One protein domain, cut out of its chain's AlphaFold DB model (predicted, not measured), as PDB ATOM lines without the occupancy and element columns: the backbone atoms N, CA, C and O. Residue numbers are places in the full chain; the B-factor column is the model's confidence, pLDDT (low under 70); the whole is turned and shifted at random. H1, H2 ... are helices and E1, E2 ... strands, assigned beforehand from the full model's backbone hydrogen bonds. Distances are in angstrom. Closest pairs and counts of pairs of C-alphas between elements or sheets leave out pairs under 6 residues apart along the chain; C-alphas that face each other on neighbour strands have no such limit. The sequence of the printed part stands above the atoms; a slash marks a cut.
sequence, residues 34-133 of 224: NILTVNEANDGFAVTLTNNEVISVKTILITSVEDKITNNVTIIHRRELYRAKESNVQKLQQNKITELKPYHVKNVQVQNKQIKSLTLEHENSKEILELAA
ATOM      1  N   ASN A  34     -12.596 -26.943  14.506       45.97
ATOM      2  CA  ASN A  34     -12.875 -28.281  15.031       45.97
ATOM      3  C   ASN A  34     -12.038 -28.521  16.292       45.97
ATOM      4  O   ASN A  34     -11.019 -27.863  16.507       45.97
ATOM      5  N   ILE A  35     -12.459 -29.482  17.104       51.97
ATOM      6  CA  ILE A  35     -11.631 -30.009  18.184       51.97
ATOM      7  C   ILE A  35     -10.545 -30.889  17.557       51.97
ATOM      8  O   ILE A  35     -10.862 -31.791  16.785       51.97
ATOM      9  N   LEU A  36      -9.280 -30.615  17.877       56.19
ATOM     10  CA  LEU A  36      -8.148 -31.486  17.556       56.19
ATOM     11  C   LEU A  36      -7.930 -32.519  18.657       56.19
ATOM     12  O   LEU A  36      -7.795 -33.703  18.372       56.19
ATOM     13  N   THR A  37      -7.885 -32.071  19.912       53.78
ATOM     14  CA  THR A  37      -7.669 -32.940  21.072       53.78
ATOM     15  C   THR A  37      -8.451 -32.439  22.278       53.78
ATOM     16  O   THR A  37      -8.654 -31.235  22.448       53.78
ATOM     17  N   VAL A  38      -8.880 -33.373  23.125       53.09
ATOM     18  CA  VAL A  38      -9.476 -33.100  24.436       53.09
ATOM     19  C   VAL A  38      -8.652 -33.849  25.470       53.09
ATOM     20  O   VAL A  38      -8.568 -35.072  25.413       53.09
ATOM     21  N   ASN A  39      -8.045 -33.119  26.404       63.00
ATOM     22  CA  ASN A  39      -7.282 -33.689  27.508       63.00
ATOM     23  C   ASN A  39      -7.976 -33.379  28.832       63.00
ATOM     24  O   ASN A  39      -8.445 -32.263  29.044       63.00
ATOM     25  N   GLU A  40      -8.029 -34.358  29.725       48.41
ATOM     26  CA  GLU A  40      -8.557 -34.173  31.076       48.41
ATOM     27  C   GLU A  40      -7.604 -33.295  31.903       48.41
ATOM     28  O   GLU A  40      -6.382 -33.444  31.839       48.41
ATOM     29  N   ALA A  41      -8.167 -32.349  32.647       65.50
ATOM     30  CA  ALA A  41      -7.454 -31.457  33.553       65.50
ATOM     31  C   ALA A  41      -8.161 -31.448  34.918       65.50
ATOM     32  O   ALA A  41      -9.328 -31.815  35.017       65.50
ATOM     33  N   ASN A  42      -7.473 -31.000  35.971       49.56
ATOM     34  CA  ASN A  42      -7.915 -31.162  37.368       49.56
ATOM     35  C   ASN A  42      -9.351 -30.672  37.691       49.56
ATOM     36  O   ASN A  42      -9.932 -31.158  38.654       49.56
ATOM     37  N   ASP A  43      -9.921 -29.731  36.923       56.88
ATOM     38  CA  ASP A  43     -11.299 -29.214  37.088       56.88
ATOM     39  C   ASP A  43     -11.995 -28.996  35.724       56.88
ATOM     40  O   ASP A  43     -12.644 -27.976  35.485       56.88
ATOM     41  N   GLY A  44     -11.800 -29.923  34.776       62.69
ATOM     42  CA  GLY A  44     -12.429 -29.869  33.454       62.69
ATOM     43  C   GLY A  44     -11.574 -30.489  32.349       62.69
ATOM     44  O   GLY A  44     -10.946 -31.529  32.522       62.69
ATOM     45  N   PHE A  45     -11.532 -29.839  31.195       57.38
ATOM     46  CA  PHE A  45     -10.844 -30.296  29.997       57.38
ATOM     47  C   PHE A  45     -10.020 -29.168  29.401       57.38
ATOM     48  O   PHE A  45     -10.476 -28.030  29.348       57.38
ATOM     49  N   ALA A  46      -8.837 -29.494  28.901       69.50
ATOM     50  CA  ALA A  46      -8.102 -28.663  27.963       69.50
ATOM     51  C   ALA A  46      -8.454 -29.117  26.539       69.50
ATOM     52  O   ALA A  46      -8.140 -30.241  26.143       69.50
ATOM     53  N   VAL A  47      -9.129 -28.257  25.778       61.38
ATOM     54  CA  VAL A  47      -9.536 -28.519  24.393       61.38
ATOM     55  C   VAL A  47      -8.624 -27.743  23.460       61.38
ATOM     56  O   VAL A  47      -8.579 -26.517  23.523       61.38
ATOM     57  N   THR A  48      -7.923 -28.457  22.584       68.12
ATOM     58  CA  THR A  48      -7.128 -27.851  21.511       68.12
ATOM     59  C   THR A  48      -7.997 -27.717  20.272       68.12
ATOM     60  O   THR A  48      -8.565 -28.702  19.794       68.12
ATOM     61  N   LEU A  49      -8.099 -26.509  19.737       65.38
ATOM     62  CA  LEU A  49      -8.862 -26.198  18.532       65.38
ATOM     63  C   LEU A  49      -7.969 -26.251  17.281       65.38
ATOM     64  O   LEU A  49      -6.748 -26.153  17.367       65.38
ATOM     65  N   THR A  50      -8.560 -26.350  16.087       58.94
ATOM     66  CA  THR A  50      -7.815 -26.356  14.804       58.94
ATOM     67  C   THR A  50      -7.008 -25.086  14.518       58.94
ATOM     68  O   THR A  50      -6.211 -25.075  13.587       58.94
ATOM     69  N   ASN A  51      -7.220 -24.012  15.276       67.62
ATOM     70  CA  ASN A  51      -6.412 -22.791  15.236       67.62
ATOM     71  C   ASN A  51      -5.253 -22.806  16.261       67.62
ATOM     72  O   ASN A  51      -4.627 -21.772  16.467       67.62
ATOM     73  N   ASN A  52      -4.968 -23.956  16.885       70.75
ATOM     74  CA  ASN A  52      -3.979 -24.168  17.950       70.75
ATOM     75  C   ASN A  52      -4.241 -23.404  19.259       70.75
ATOM     76  O   ASN A  52      -3.375 -23.380  20.133       70.75
ATOM     77  N   GLU A  53      -5.424 -22.817  19.440       69.94
ATOM     78  CA  GLU A  53      -5.821 -22.292  20.745       69.94
ATOM     79  C   GLU A  53      -6.187 -23.439  21.692       69.94
ATOM     80  O   GLU A  53      -6.845 -24.406  21.296       69.94
ATOM     81  N   VAL A  54      -5.772 -23.310  22.954       69.75
ATOM     82  CA  VAL A  54      -6.122 -24.238  24.033       69.75
ATOM     83  C   VAL A  54      -7.080 -23.533  24.983       69.75
ATOM     84  O   VAL A  54      -6.743 -22.491  25.544       69.75
ATOM     85  N   ILE A  55      -8.266 -24.106  25.175       63.25
ATOM     86  CA  ILE A  55      -9.294 -23.575  26.078       63.25
ATOM     87  C   ILE A  55      -9.577 -24.552  27.221       63.25
ATOM     88  O   ILE A  55      -9.626 -25.762  27.008       63.25
ATOM     89  N   SER A  56      -9.775 -24.034  28.435       62.28
ATOM     90  CA  SER A  56     -10.164 -24.830  29.606       62.28
ATOM     91  C   SER A  56     -11.680 -24.796  29.813       62.28
ATOM     92  O   SER A  56     -12.274 -23.717  29.859       62.28
ATOM     93  N   VAL A  57     -12.318 -25.964  29.924       59.28
ATOM     94  CA  VAL A  57     -13.786 -26.099  29.884       59.28
ATOM     95  C   VAL A  57     -14.292 -27.160  30.864       59.28
ATOM     96  O   VAL A  57     -13.645 -28.183  31.023       59.28
ATOM     97  N   LYS A  58     -15.447 -26.966  31.509       48.84
ATOM     98  CA  LYS A  58     -16.001 -27.953  32.466       48.84
ATOM     99  C   LYS A  58     -16.933 -28.984  31.821       48.84
ATOM    100  O   LYS A  58     -16.956 -30.141  32.238       48.84
ATOM    101  N   THR A  59     -17.648 -28.569  30.777       46.12
ATOM    102  CA  THR A  59     -18.653 -29.372  30.063       46.12
ATOM    103  C   THR A  59     -18.544 -29.106  28.562       46.12
ATOM    104  O   THR A  59     -18.410 -27.949  28.155       46.12
ATOM    105  N   ILE A  60     -18.623 -30.148  27.726       54.78
ATOM    106  CA  ILE A  60     -18.566 -30.019  26.260       54.78
ATOM    107  C   ILE A  60     -19.819 -30.659  25.661       54.78
ATOM    108  O   ILE A  60     -20.059 -31.840  25.861       54.78
ATOM    109  N   LEU A  61     -20.623 -29.919  24.896       49.41
ATOM    110  CA  LEU A  61     -21.721 -30.507  24.122       49.41
ATOM    111  C   LEU A  61     -21.224 -30.867  22.720       49.41
ATOM    112  O   LEU A  61     -20.780 -29.976  22.001       49.41
ATOM    113  N   ILE A  62     -21.315 -32.135  22.313       56.12
ATOM    114  CA  ILE A  62     -20.813 -32.599  21.011       56.12
ATOM    115  C   ILE A  62     -21.951 -33.237  20.222       56.12
ATOM    116  O   ILE A  62     -22.697 -34.058  20.732       56.12
ATOM    117  N   THR A  63     -22.092 -32.875  18.952       43.41
ATOM    118  CA  THR A  63     -23.177 -33.382  18.095       43.41
ATOM    119  C   THR A  63     -22.749 -34.506  17.139       43.41
ATOM    120  O   THR A  63     -23.599 -35.056  16.442       43.41
ATOM    121  N   SER A  64     -21.465 -34.886  17.110       42.75
ATOM    122  CA  SER A  64     -20.993 -36.174  16.570       42.75
ATOM    123  C   SER A  64     -19.607 -36.535  17.113       42.75
ATOM    124  O   SER A  64     -18.789 -35.651  17.352       42.75
ATOM    125  N   VAL A  65     -19.352 -37.827  17.324       48.34
ATOM    126  CA  VAL A  65     -18.173 -38.321  18.048       48.34
ATOM    127  C   VAL A  65     -17.473 -39.410  17.245       48.34
ATOM    128  O   VAL A  65     -18.132 -40.335  16.767       48.34
ATOM    129  N   GLU A  66     -16.146 -39.320  17.140       45.38
ATOM    130  CA  GLU A  66     -15.285 -40.405  16.643       45.38
ATOM    131  C   GLU A  66     -14.370 -41.006  17.735       45.38
ATOM    132  O   GLU A  66     -13.936 -42.147  17.570       45.38
ATOM    133  N   ASP A  67     -14.191 -40.332  18.885       44.75
ATOM    134  CA  ASP A  67     -13.223 -40.695  19.939       44.75
ATOM    135  C   ASP A  67     -13.834 -40.911  21.342       44.75
ATOM    136  O   ASP A  67     -15.017 -40.673  21.578       44.75
ATOM    137  N   LYS A  68     -13.015 -41.397  22.293       41.66
ATOM    138  CA  LYS A  68     -13.383 -41.580  23.710       41.66
ATOM    139  C   LYS A  68     -13.755 -40.236  24.335       41.66
ATOM    140  O   LYS A  68     -12.920 -39.340  24.417       41.66
ATOM    141  N   ILE A  69     -14.985 -40.129  24.823       51.16
ATOM    142  CA  ILE A  69     -15.495 -38.916  25.462       51.16
ATOM    143  C   ILE A  69     -15.928 -39.235  26.893       51.16
ATOM    144  O   ILE A  69     -16.506 -40.285  27.169       51.16
ATOM    145  N   THR A  70     -15.582 -38.328  27.805       49.06
ATOM    146  CA  THR A  70     -15.725 -38.459  29.261       49.06
ATOM    147  C   THR A  70     -17.129 -38.052  29.754       49.06
ATOM    148  O   THR A  70     -18.009 -37.699  28.970       49.06
ATOM    149  N   ASN A  71     -17.344 -38.097  31.075       54.19
ATOM    150  CA  ASN A  71     -18.658 -38.104  31.738       54.19
ATOM    151  C   ASN A  71     -19.497 -36.804  31.665       54.19
ATOM    152  O   ASN A  71     -20.617 -36.805  32.165       54.19
ATOM    153  N   ASN A  72     -19.010 -35.715  31.057       68.56
ATOM    154  CA  ASN A  72     -19.704 -34.412  31.021       68.56
ATOM    155  C   ASN A  72     -20.002 -33.949  29.586       68.56
ATOM    156  O   ASN A  72     -19.747 -32.798  29.215       68.56
ATOM    157  N   VAL A  73     -20.516 -34.870  28.766       73.62
ATOM    158  CA  VAL A  73     -20.948 -34.587  27.396       73.62
ATOM    159  C   VAL A  73     -22.376 -35.050  27.175       73.62
ATOM    160  O   VAL A  73     -22.714 -36.221  27.362       73.62
ATOM    161  N   THR A  74     -23.195 -34.108  26.720       80.88
ATOM    162  CA  THR A  74     -24.550 -34.373  26.250       80.88
ATOM    163  C   THR A  74     -24.583 -34.249  24.730       80.88
ATOM    164  O   THR A  74     -23.959 -33.357  24.153       80.88
ATOM    165  N   ILE A  75     -25.301 -35.145  24.064       84.56
ATOM    166  CA  ILE A  75     -25.558 -35.095  22.626       84.56
ATOM    167  C   ILE A  75     -27.032 -34.815  22.421       84.56
ATOM    168  O   ILE A  75     -27.885 -35.545  22.919       84.56
ATOM    169  N   ILE A  76     -27.332 -33.766  21.660       83.69
ATOM    170  CA  ILE A  76     -28.699 -33.365  21.341       83.69
ATOM    171  C   ILE A  76     -28.943 -33.661  19.869       83.69
ATOM    172  O   ILE A  76     -28.208 -33.178  19.002       83.69
ATOM    173  N   HIS A  77     -29.975 -34.446  19.571       85.38
ATOM    174  CA  HIS A  77     -30.330 -34.750  18.192       85.38
ATOM    175  C   HIS A  77     -31.843 -34.706  17.987       85.38
ATOM    176  O   HIS A  77     -32.616 -35.329  18.703       85.38
ATOM    177  N   ARG A  78     -32.265 -34.004  16.932       82.38
ATOM    178  CA  ARG A  78     -33.679 -33.748  16.606       82.38
ATOM    179  C   ARG A  78     -34.470 -34.953  16.079       82.38
ATOM    180  O   ARG A  78     -35.533 -34.800  15.499       82.38
ATOM    181  N   ARG A  79     -33.903 -36.153  16.105       83.06
ATOM    182  CA  ARG A  79     -34.581 -37.392  15.686       83.06
ATOM    183  C   ARG A  79     -34.133 -38.524  16.585       83.06
ATOM    184  O   ARG A  79     -33.002 -38.493  17.061       83.06
ATOM    185  N   GLU A  80     -34.967 -39.549  16.674       85.44
ATOM    186  CA  GLU A  80     -34.660 -40.792  17.387       85.44
ATOM    187  C   GLU A  80     -33.375 -41.460  16.892       85.44
ATOM    188  O   GLU A  80     -32.501 -41.844  17.669       85.44
ATOM    189  N   LEU A  81     -33.240 -41.561  15.568       79.75
ATOM    190  CA  LEU A  81     -32.140 -42.274  14.932       79.75
ATOM    191  C   LEU A  81     -31.083 -41.306  14.403       79.75
ATOM    192  O   LEU A  81     -31.394 -40.316  13.728       79.75
ATOM    193  N   TYR A  82     -29.820 -41.639  14.662       76.69
ATOM    194  CA  TYR A  82     -28.686 -40.969  14.041       76.69
ATOM    195  C   TYR A  82     -28.591 -41.313  12.554       76.69
ATOM    196  O   TYR A  82     -28.937 -42.405  12.117       76.69
ATOM    197  N   ARG A  83     -28.063 -40.369  11.769       69.62
ATOM    198  CA  ARG A  83     -27.707 -40.588  10.354       69.62
ATOM    199  C   ARG A  83     -26.296 -41.152  10.159       69.62
ATOM    200  O   ARG A  83     -25.906 -41.418   9.027       69.62
ATOM    201  N   ALA A  84     -25.508 -41.230  11.230       67.19
ATOM    202  CA  ALA A  84     -24.134 -41.711  11.188       67.19
ATOM    203  C   ALA A  84     -24.078 -43.215  10.875       67.19
ATOM    204  O   ALA A  84     -25.066 -43.929  11.036       67.19
ATOM    205  N   LYS A  85     -22.903 -43.697  10.451       68.94
ATOM    206  CA  LYS A  85     -22.655 -45.134  10.292       68.94
ATOM    207  C   LYS A  85     -22.905 -45.852  11.615       68.94
ATOM    208  O   LYS A  85     -22.498 -45.362  12.667       68.94
ATOM    209  N   GLU A  86     -23.498 -47.036  11.540       74.38
ATOM    210  CA  GLU A  86     -23.851 -47.839  12.712       74.38
ATOM    211  C   GLU A  86     -22.654 -48.088  13.638       74.38
ATOM    212  O   GLU A  86     -22.766 -47.899  14.844       74.38
ATOM    213  N   SER A  87     -21.474 -48.371  13.079       73.12
ATOM    214  CA  SER A  87     -20.228 -48.534  13.842       73.12
ATOM    215  C   SER A  87     -19.894 -47.334  14.736       73.12
ATOM    216  O   SER A  87     -19.351 -47.501  15.824       73.12
ATOM    217  N   ASN A  88     -20.209 -46.115  14.291       67.81
ATOM    218  CA  ASN A  88     -19.956 -44.899  15.064       67.81
ATOM    219  C   ASN A  88     -21.024 -44.712  16.142       67.81
ATOM    220  O   ASN A  88     -20.702 -44.282  17.244       67.81
ATOM    221  N   VAL A  89     -22.274 -45.087  15.858       73.25
ATOM    222  CA  VAL A  89     -23.352 -45.096  16.857       73.25
ATOM    223  C   VAL A  89     -23.061 -46.114  17.961       73.25
ATOM    224  O   VAL A  89     -23.215 -45.799  19.133       73.25
ATOM    225  N   GLN A  90     -22.558 -47.299  17.615       73.75
ATOM    226  CA  GLN A  90     -22.162 -48.313  18.595       73.75
ATOM    227  C   GLN A  90     -21.004 -47.826  19.475       73.75
ATOM    228  O   GLN A  90     -21.069 -47.944  20.696       73.75
ATOM    229  N   LYS A  91     -19.970 -47.212  18.881       71.00
ATOM    230  CA  LYS A  91     -18.893 -46.565  19.649       71.00
ATOM    231  C   LYS A  91     -19.436 -45.482  20.576       71.00
ATOM    232  O   LYS A  91     -18.996 -45.381  21.715       71.00
ATOM    233  N   LEU A  92     -20.399 -44.688  20.113       72.88
ATOM    234  CA  LEU A  92     -21.042 -43.665  20.927       72.88
ATOM    235  C   LEU A  92     -21.719 -44.273  22.160       72.88
ATOM    236  O   LEU A  92     -21.447 -43.841  23.273       72.88
ATOM    237  N   GLN A  93     -22.524 -45.316  21.958       73.75
ATOM    238  CA  GLN A  93     -23.254 -46.018  23.019       73.75
ATOM    239  C   GLN A  93     -22.333 -46.717  24.028       73.75
ATOM    240  O   GLN A  93     -22.725 -46.952  25.167       73.75
ATOM    241  N   GLN A  94     -21.103 -47.054  23.630       74.12
ATOM    242  CA  GLN A  94     -20.083 -47.591  24.534       74.12
ATOM    243  C   GLN A  94     -19.471 -46.522  25.454       74.12
ATOM    244  O   GLN A  94     -18.835 -46.872  26.451       74.12
ATOM    245  N   ASN A  95     -19.638 -45.232  25.147       68.31
ATOM    246  CA  ASN A  95     -19.199 -44.133  26.005       68.31
ATOM    247  C   ASN A  95     -20.324 -43.729  26.976       68.31
ATOM    248  O   ASN A  95     -21.504 -43.798  26.645       68.31
ATOM    249  N   LYS A  96     -19.970 -43.264  28.183       67.38
ATOM    250  CA  LYS A  96     -20.924 -42.807  29.217       67.38
ATOM    251  C   LYS A  96     -21.459 -41.395  28.930       67.38
ATOM    252  O   LYS A  96     -21.365 -40.507  29.773       67.38
ATOM    253  N   ILE A  97     -21.965 -41.173  27.722       77.19
ATOM    254  CA  ILE A  97     -22.520 -39.884  27.302       77.19
ATOM    255  C   ILE A  97     -24.028 -39.812  27.569       77.19
ATOM    256  O   ILE A  97     -24.721 -40.827  27.568       77.19
ATOM    257  N   THR A  98     -24.549 -38.602  27.765       84.19
ATOM    258  CA  THR A  98     -26.000 -38.380  27.863       84.19
ATOM    259  C   THR A  98     -26.566 -38.089  26.476       84.19
ATOM    260  O   THR A  98     -26.058 -37.224  25.768       84.19
ATOM    261  N   GLU A  99     -27.632 -38.773  26.069       86.56
ATOM    262  CA  GLU A  99     -28.281 -38.558  24.772       86.56
ATOM    263  C   GLU A  99     -29.685 -37.962  24.953       86.56
ATOM    264  O   GLU A  99     -30.552 -38.587  25.557       86.56
ATOM    265  N   LEU A 100     -29.931 -36.770  24.400       91.00
ATOM    266  CA  LEU A 100     -31.235 -36.099  24.405       91.00
ATOM    267  C   LEU A 100     -31.836 -36.109  22.997       91.00
ATOM    268  O   LEU A 100     -31.451 -35.334  22.113       91.00
ATOM    269  N   LYS A 101     -32.787 -37.022  22.786       90.62
ATOM    270  CA  LYS A 101     -33.475 -37.264  21.513       90.62
ATOM    271  C   LYS A 101     -34.970 -37.489  21.761       90.62
ATOM    272  O   LYS A 101     -35.283 -38.118  22.766       90.62
ATOM    273  N   PRO A 102     -35.869 -36.998  20.889       93.06
ATOM    274  CA  PRO A 102     -35.664 -36.083  19.775       93.06
ATOM    275  C   PRO A 102     -35.827 -34.627  20.251       93.06
ATOM    276  O   PRO A 102     -36.934 -34.095  20.292       93.06
ATOM    277  N   TYR A 103     -34.722 -33.963  20.585       88.25
ATOM    278  CA  TYR A 103     -34.732 -32.570  21.039       88.25
ATOM    279  C   TYR A 103     -34.015 -31.656  20.044       88.25
ATOM    280  O   TYR A 103     -33.038 -32.056  19.402       88.25
ATOM    281  N   HIS A 104     -34.461 -30.403  19.948       82.25
ATOM    282  CA  HIS A 104     -33.704 -29.323  19.317       82.25
ATOM    283  C   HIS A 104     -33.509 -28.153  20.280       82.25
ATOM    284  O   HIS A 104     -34.274 -27.955  21.220       82.25
ATOM    285  N   VAL A 105     -32.466 -27.362  20.036       84.44
ATOM    286  CA  VAL A 105     -32.185 -26.157  20.819       84.44
ATOM    287  C   VAL A 105     -33.105 -25.037  20.344       84.44
ATOM    288  O   VAL A 105     -33.057 -24.650  19.176       84.44
ATOM    289  N   LYS A 106     -33.933 -24.520  21.253       81.75
ATOM    290  CA  LYS A 106     -34.862 -23.407  21.026       81.75
ATOM    291  C   LYS A 106     -34.247 -22.062  21.398       81.75
ATOM    292  O   LYS A 106     -34.486 -21.074  20.709       81.75
ATOM    293  N   ASN A 107     -33.459 -22.019  22.472       79.94
ATOM    294  CA  ASN A 107     -32.777 -20.806  22.914       79.94
ATOM    295  C   ASN A 107     -31.435 -21.113  23.596       79.94
ATOM    296  O   ASN A 107     -31.228 -22.213  24.107       79.94
ATOM    297  N   VAL A 108     -30.542 -20.124  23.616       82.56
ATOM    298  CA  VAL A 108     -29.240 -20.175  24.291       82.56
ATOM    299  C   VAL A 108     -29.159 -19.004  25.264       82.56
ATOM    300  O   VAL A 108     -29.160 -17.847  24.846       82.56
ATOM    301  N   GLN A 109     -29.081 -19.298  26.559       78.62
ATOM    302  CA  GLN A 109     -28.908 -18.292  27.601       78.62
ATOM    303  C   GLN A 109     -27.425 -17.959  27.752       78.62
ATOM    304  O   GLN A 109     -26.596 -18.839  28.000       78.62
ATOM    305  N   VAL A 110     -27.092 -16.674  27.618       80.38
ATOM    306  CA  VAL A 110     -25.717 -16.170  27.680       80.38
ATOM    307  C   VAL A 110     -25.625 -15.069  28.730       80.38
ATOM    308  O   VAL A 110     -26.388 -14.107  28.699       80.38
ATOM    309  N   GLN A 111     -24.650 -15.177  29.629       77.19
ATOM    310  CA  GLN A 111     -24.346 -14.171  30.645       77.19
ATOM    311  C   GLN A 111     -22.840 -13.907  30.663       77.19
ATOM    312  O   GLN A 111     -22.048 -14.844  30.657       77.19
ATOM    313  N   ASN A 112     -22.426 -12.636  30.679       81.81
ATOM    314  CA  ASN A 112     -21.007 -12.236  30.681       81.81
ATOM    315  C   ASN A 112     -20.181 -12.896  29.557       81.81
ATOM    316  O   ASN A 112     -19.057 -13.337  29.777       81.81
ATOM    317  N   LYS A 113     -20.753 -12.973  28.345       72.44
ATOM    318  CA  LYS A 113     -20.167 -13.641  27.163       72.44
ATOM    319  C   LYS A 113     -19.921 -15.155  27.322       72.44
ATOM    320  O   LYS A 113     -19.215 -15.732  26.502       72.44
ATOM    321  N   GLN A 114     -20.520 -15.804  28.321       69.38
ATOM    322  CA  GLN A 114     -20.462 -17.254  28.528       69.38
ATOM    323  C   GLN A 114     -21.858 -17.869  28.434       69.38
ATOM    324  O   GLN A 114     -22.832 -17.265  28.889       69.38
ATOM    325  N   ILE A 115     -21.955 -19.070  27.864       76.06
ATOM    326  CA  ILE A 115     -23.205 -19.836  27.881       76.06
ATOM    327  C   ILE A 115     -23.489 -20.254  29.328       76.06
ATOM    328  O   ILE A 115     -22.568 -20.514  30.106       76.06
ATOM    329  N   LYS A 116     -24.767 -20.227  29.706       81.19
ATOM    330  CA  LYS A 116     -25.249 -20.689  31.013       81.19
ATOM    331  C   LYS A 116     -26.204 -21.859  30.877       81.19
ATOM    332  O   LYS A 116     -26.056 -22.845  31.593       81.19
ATOM    333  N   SER A 117     -27.151 -21.769  29.949       85.06
ATOM    334  CA  SER A 117     -28.062 -22.871  29.657       85.06
ATOM    335  C   SER A 117     -28.556 -22.856  28.216       85.06
ATOM    336  O   SER A 117     -28.432 -21.867  27.488       85.06
ATOM    337  N   LEU A 118     -29.109 -23.990  27.810       85.19
ATOM    338  CA  LEU A 118     -29.833 -24.203  26.574       85.19
ATOM    339  C   LEU A 118     -31.281 -24.528  26.927       85.19
ATOM    340  O   LEU A 118     -31.536 -25.436  27.716       85.19
ATOM    341  N   THR A 119     -32.218 -23.843  26.284       85.12
ATOM    342  CA  THR A 119     -33.624 -24.246  26.287       85.12
ATOM    343  C   THR A 119     -33.816 -25.242  25.152       85.12
ATOM    344  O   THR A 119     -33.640 -24.888  23.981       85.12
ATOM    345  N   LEU A 120     -34.161 -26.481  25.475       90.94
ATOM    346  CA  LEU A 120     -34.419 -27.551  24.518       90.94
ATOM    347  C   LEU A 120     -35.922 -27.759  24.370       90.94
ATOM    348  O   LEU A 120     -36.647 -27.669  25.352       90.94
ATOM    349  N   GLU A 121     -36.381 -28.058  23.159       85.81
ATOM    350  CA  GLU A 121     -37.767 -28.436  22.884       85.81
ATOM    351  C   GLU A 121     -37.803 -29.830  22.257       85.81
ATOM    352  O   GLU A 121     -37.088 -30.115  21.290       85.81
ATOM    353  N   HIS A 122     -38.642 -30.702  22.807       95.38
ATOM    354  CA  HIS A 122     -38.903 -32.012  22.234       95.38
ATOM    355  C   HIS A 122     -39.705 -31.854  20.934       95.38
ATOM    356  O   HIS A 122     -40.756 -31.210  20.913       95.38
ATOM    357  N   GLU A 123     -39.267 -32.496  19.849       88.31
ATOM    358  CA  GLU A 123     -39.847 -32.319  18.508       88.31
ATOM    359  C   GLU A 123     -41.364 -32.551  18.473       88.31
ATOM    360  O   GLU A 123     -42.106 -31.720  17.942       88.31
ATOM    361  N   ASN A 124     -41.811 -33.651  19.092       91.12
ATOM    362  CA  ASN A 124     -43.213 -34.077  19.095       91.12
ATOM    363  C   ASN A 124     -44.034 -33.504  20.262       91.12
ATOM    364  O   ASN A 124     -45.058 -32.871  20.026       91.12
ATOM    365  N   SER A 125     -43.611 -33.730  21.513       94.81
ATOM    366  CA  SER A 125     -44.403 -33.367  22.700       94.81
ATOM    367  C   SER A 125     -44.387 -31.875  23.021       94.81
ATOM    368  O   SER A 125     -45.220 -31.425  23.802       94.81
ATOM    369  N   LYS A 126     -43.450 -31.108  22.440       92.44
ATOM    370  CA  LYS A 126     -43.211 -29.692  22.767       92.44
ATOM    371  C   LYS A 126     -42.790 -29.449  24.218       92.44
ATOM    372  O   LYS A 126     -42.786 -28.308  24.671       92.44
ATOM    373  N   GLU A 127     -42.400 -30.510  24.919       95.75
ATOM    374  CA  GLU A 127     -41.797 -30.430  26.243       95.75
ATOM    375  C   GLU A 127     -40.530 -29.574  26.200       95.75
ATOM    376  O   GLU A 127     -39.727 -29.689  25.270       95.75
ATOM    377  N   ILE A 128     -40.375 -28.714  27.207       95.88
ATOM    378  CA  ILE A 128     -39.224 -27.829  27.348       95.88
ATOM    379  C   ILE A 128     -38.307 -28.357  28.445       95.88
ATOM    380  O   ILE A 128     -38.750 -28.589  29.567       95.88
ATOM    381  N   LEU A 129     -37.023 -28.478  28.125       93.81
ATOM    382  CA  LEU A 129     -35.973 -28.887  29.050       93.81
ATOM    383  C   LEU A 129     -34.892 -27.806  29.103       93.81
ATOM    384  O   LEU A 129     -34.330 -27.437  28.075       93.81
ATOM    385  N   GLU A 130     -34.577 -27.316  30.299       93.38
ATOM    386  CA  GLU A 130     -33.408 -26.459  30.518       93.38
ATOM    387  C   GLU A 130     -32.178 -27.324  30.795       93.38
ATOM    388  O   GLU A 130     -32.178 -28.161  31.698       93.38
ATOM    389  N   LEU A 131     -31.119 -27.104  30.021       88.94
ATOM    390  CA  LEU A 131     -29.853 -27.814  30.152       88.94
ATOM    391  C   LEU A 131     -28.730 -26.816  30.421       88.94
ATOM    392  O   LEU A 131     -28.400 -26.012  29.553       88.94
ATOM    393  N   ALA A 132     -28.112 -26.883  31.600       86.00
ATOM    394  CA  ALA A 132     -26.922 -26.091  31.895       86.00
ATOM    395  C   ALA A 132     -25.752 -26.506  30.985       86.00
ATOM    396  O   ALA A 132     -25.520 -27.698  30.771       86.00
ATOM    397  N   ALA A 133     -25.020 -25.531  30.447       77.31
ATOM    398  CA  ALA A 133     -23.879 -25.789  29.573       77.31
ATOM    399  C   ALA A 133     -22.881 -24.629  29.597       77.31
ATOM    400  O   ALA A 133     -23.277 -23.469  29.532       77.31
TER     401      ALA A 133
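Overview. This is residues 34 to 133 of the 224 residues of the protein "Pyr_redox_2 domain-containing protein" of Glossina fuscipes fuscipes (UniProt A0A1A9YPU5). A short pair of parallel strands, E4 and E5, lies near the middle of the whole, between the three-stranded sheet E6 E7 E8 and the helix H1, and a second small three-stranded sheet, E1 E2 E3, stands off to another side, apart from H1 and from the other named strands. A long link, residues 58 to 73, runs from the first sheet to E4, and E6 and E7 make the longest hairpin. The printed part has 100 residues, with one named helix and eight named strands in the order E1 E2 E3 E4 H1 E5 E6 E7 E8, and its class is mostly strand. Both three-stranded sheets are antiparallel, in the orders E1 E2 E3 and E6 E7 E8. The whole is compact, with a radius of gyration of the C-alphas of 14.5 A and spans of 40 by 39 by 24 A.

Arrangement. E1, residues 35 to 41, E2, residues 44 to 49, and E3, residues 54 to 57, form a meander, each strand the antiparallel neighbour of the one before. E1 and E2 are a hairpin, with N 39 and O 46 2.9 A apart, within hydrogen-bond range. E2 and E3 are a hairpin too, with N 47 and O 55 2.8 A apart. E4, residues 74 to 76, is apart from E3. E4, H1, residues 86 to 94, and E5, residues 98 to 100, form a strand-helix-strand unit, two parallel neighbour strands with a helix between them along the chain; its crossover is right-handed. E4 and E5 stand at 19 degrees, with N 75 and O 98 2.8 A apart. In H1 every O i to N i+4 pair is within hydrogen-bond range. E6, residues 103 to 111, meets E5 only through their link; the closest C-alphas of E4 and E6, those of Ile 76 and Tyr 103, are 6.1 A apart. E6, E7, residues 114 to 122, and E8, residues 128 to 132, form a second meander. N 109 and O 117 are 2.8 A apart across E6 and E7, and N 120 and O 129 2.8 A across E7 and E8. This sheet is only just strongly twisted, its C-alphas lying up to 4.1 A off the best plane. H1 is not on either three-stranded sheet.

Along the chain. E1 begins at C-alpha 35, (-11.631, -30.009, 18.184), and is 16.0 A long; E2 is 15.8 A long. H1 begins at C-alpha 86, (-23.851, -47.839, 12.712), and is 12.4 A long. E6, 23.2 A long, bends by 54 degrees at residue 106. E7 is 24.4 A long. E8, 13.2 A long, ends at C-alpha 132, (-26.922, -26.091, 31.895).

Size, cuts and confidence. The two C-alphas farthest apart, those of Asn 52 and Ser 125, are 41.7 A apart. The printed part has no cut. The link from E3 to E4, 16 residues, is long. The mean pLDDT of the printed part is 71.7; 45 residues are under 70, among them residues 34 to 51 and 53 to 72.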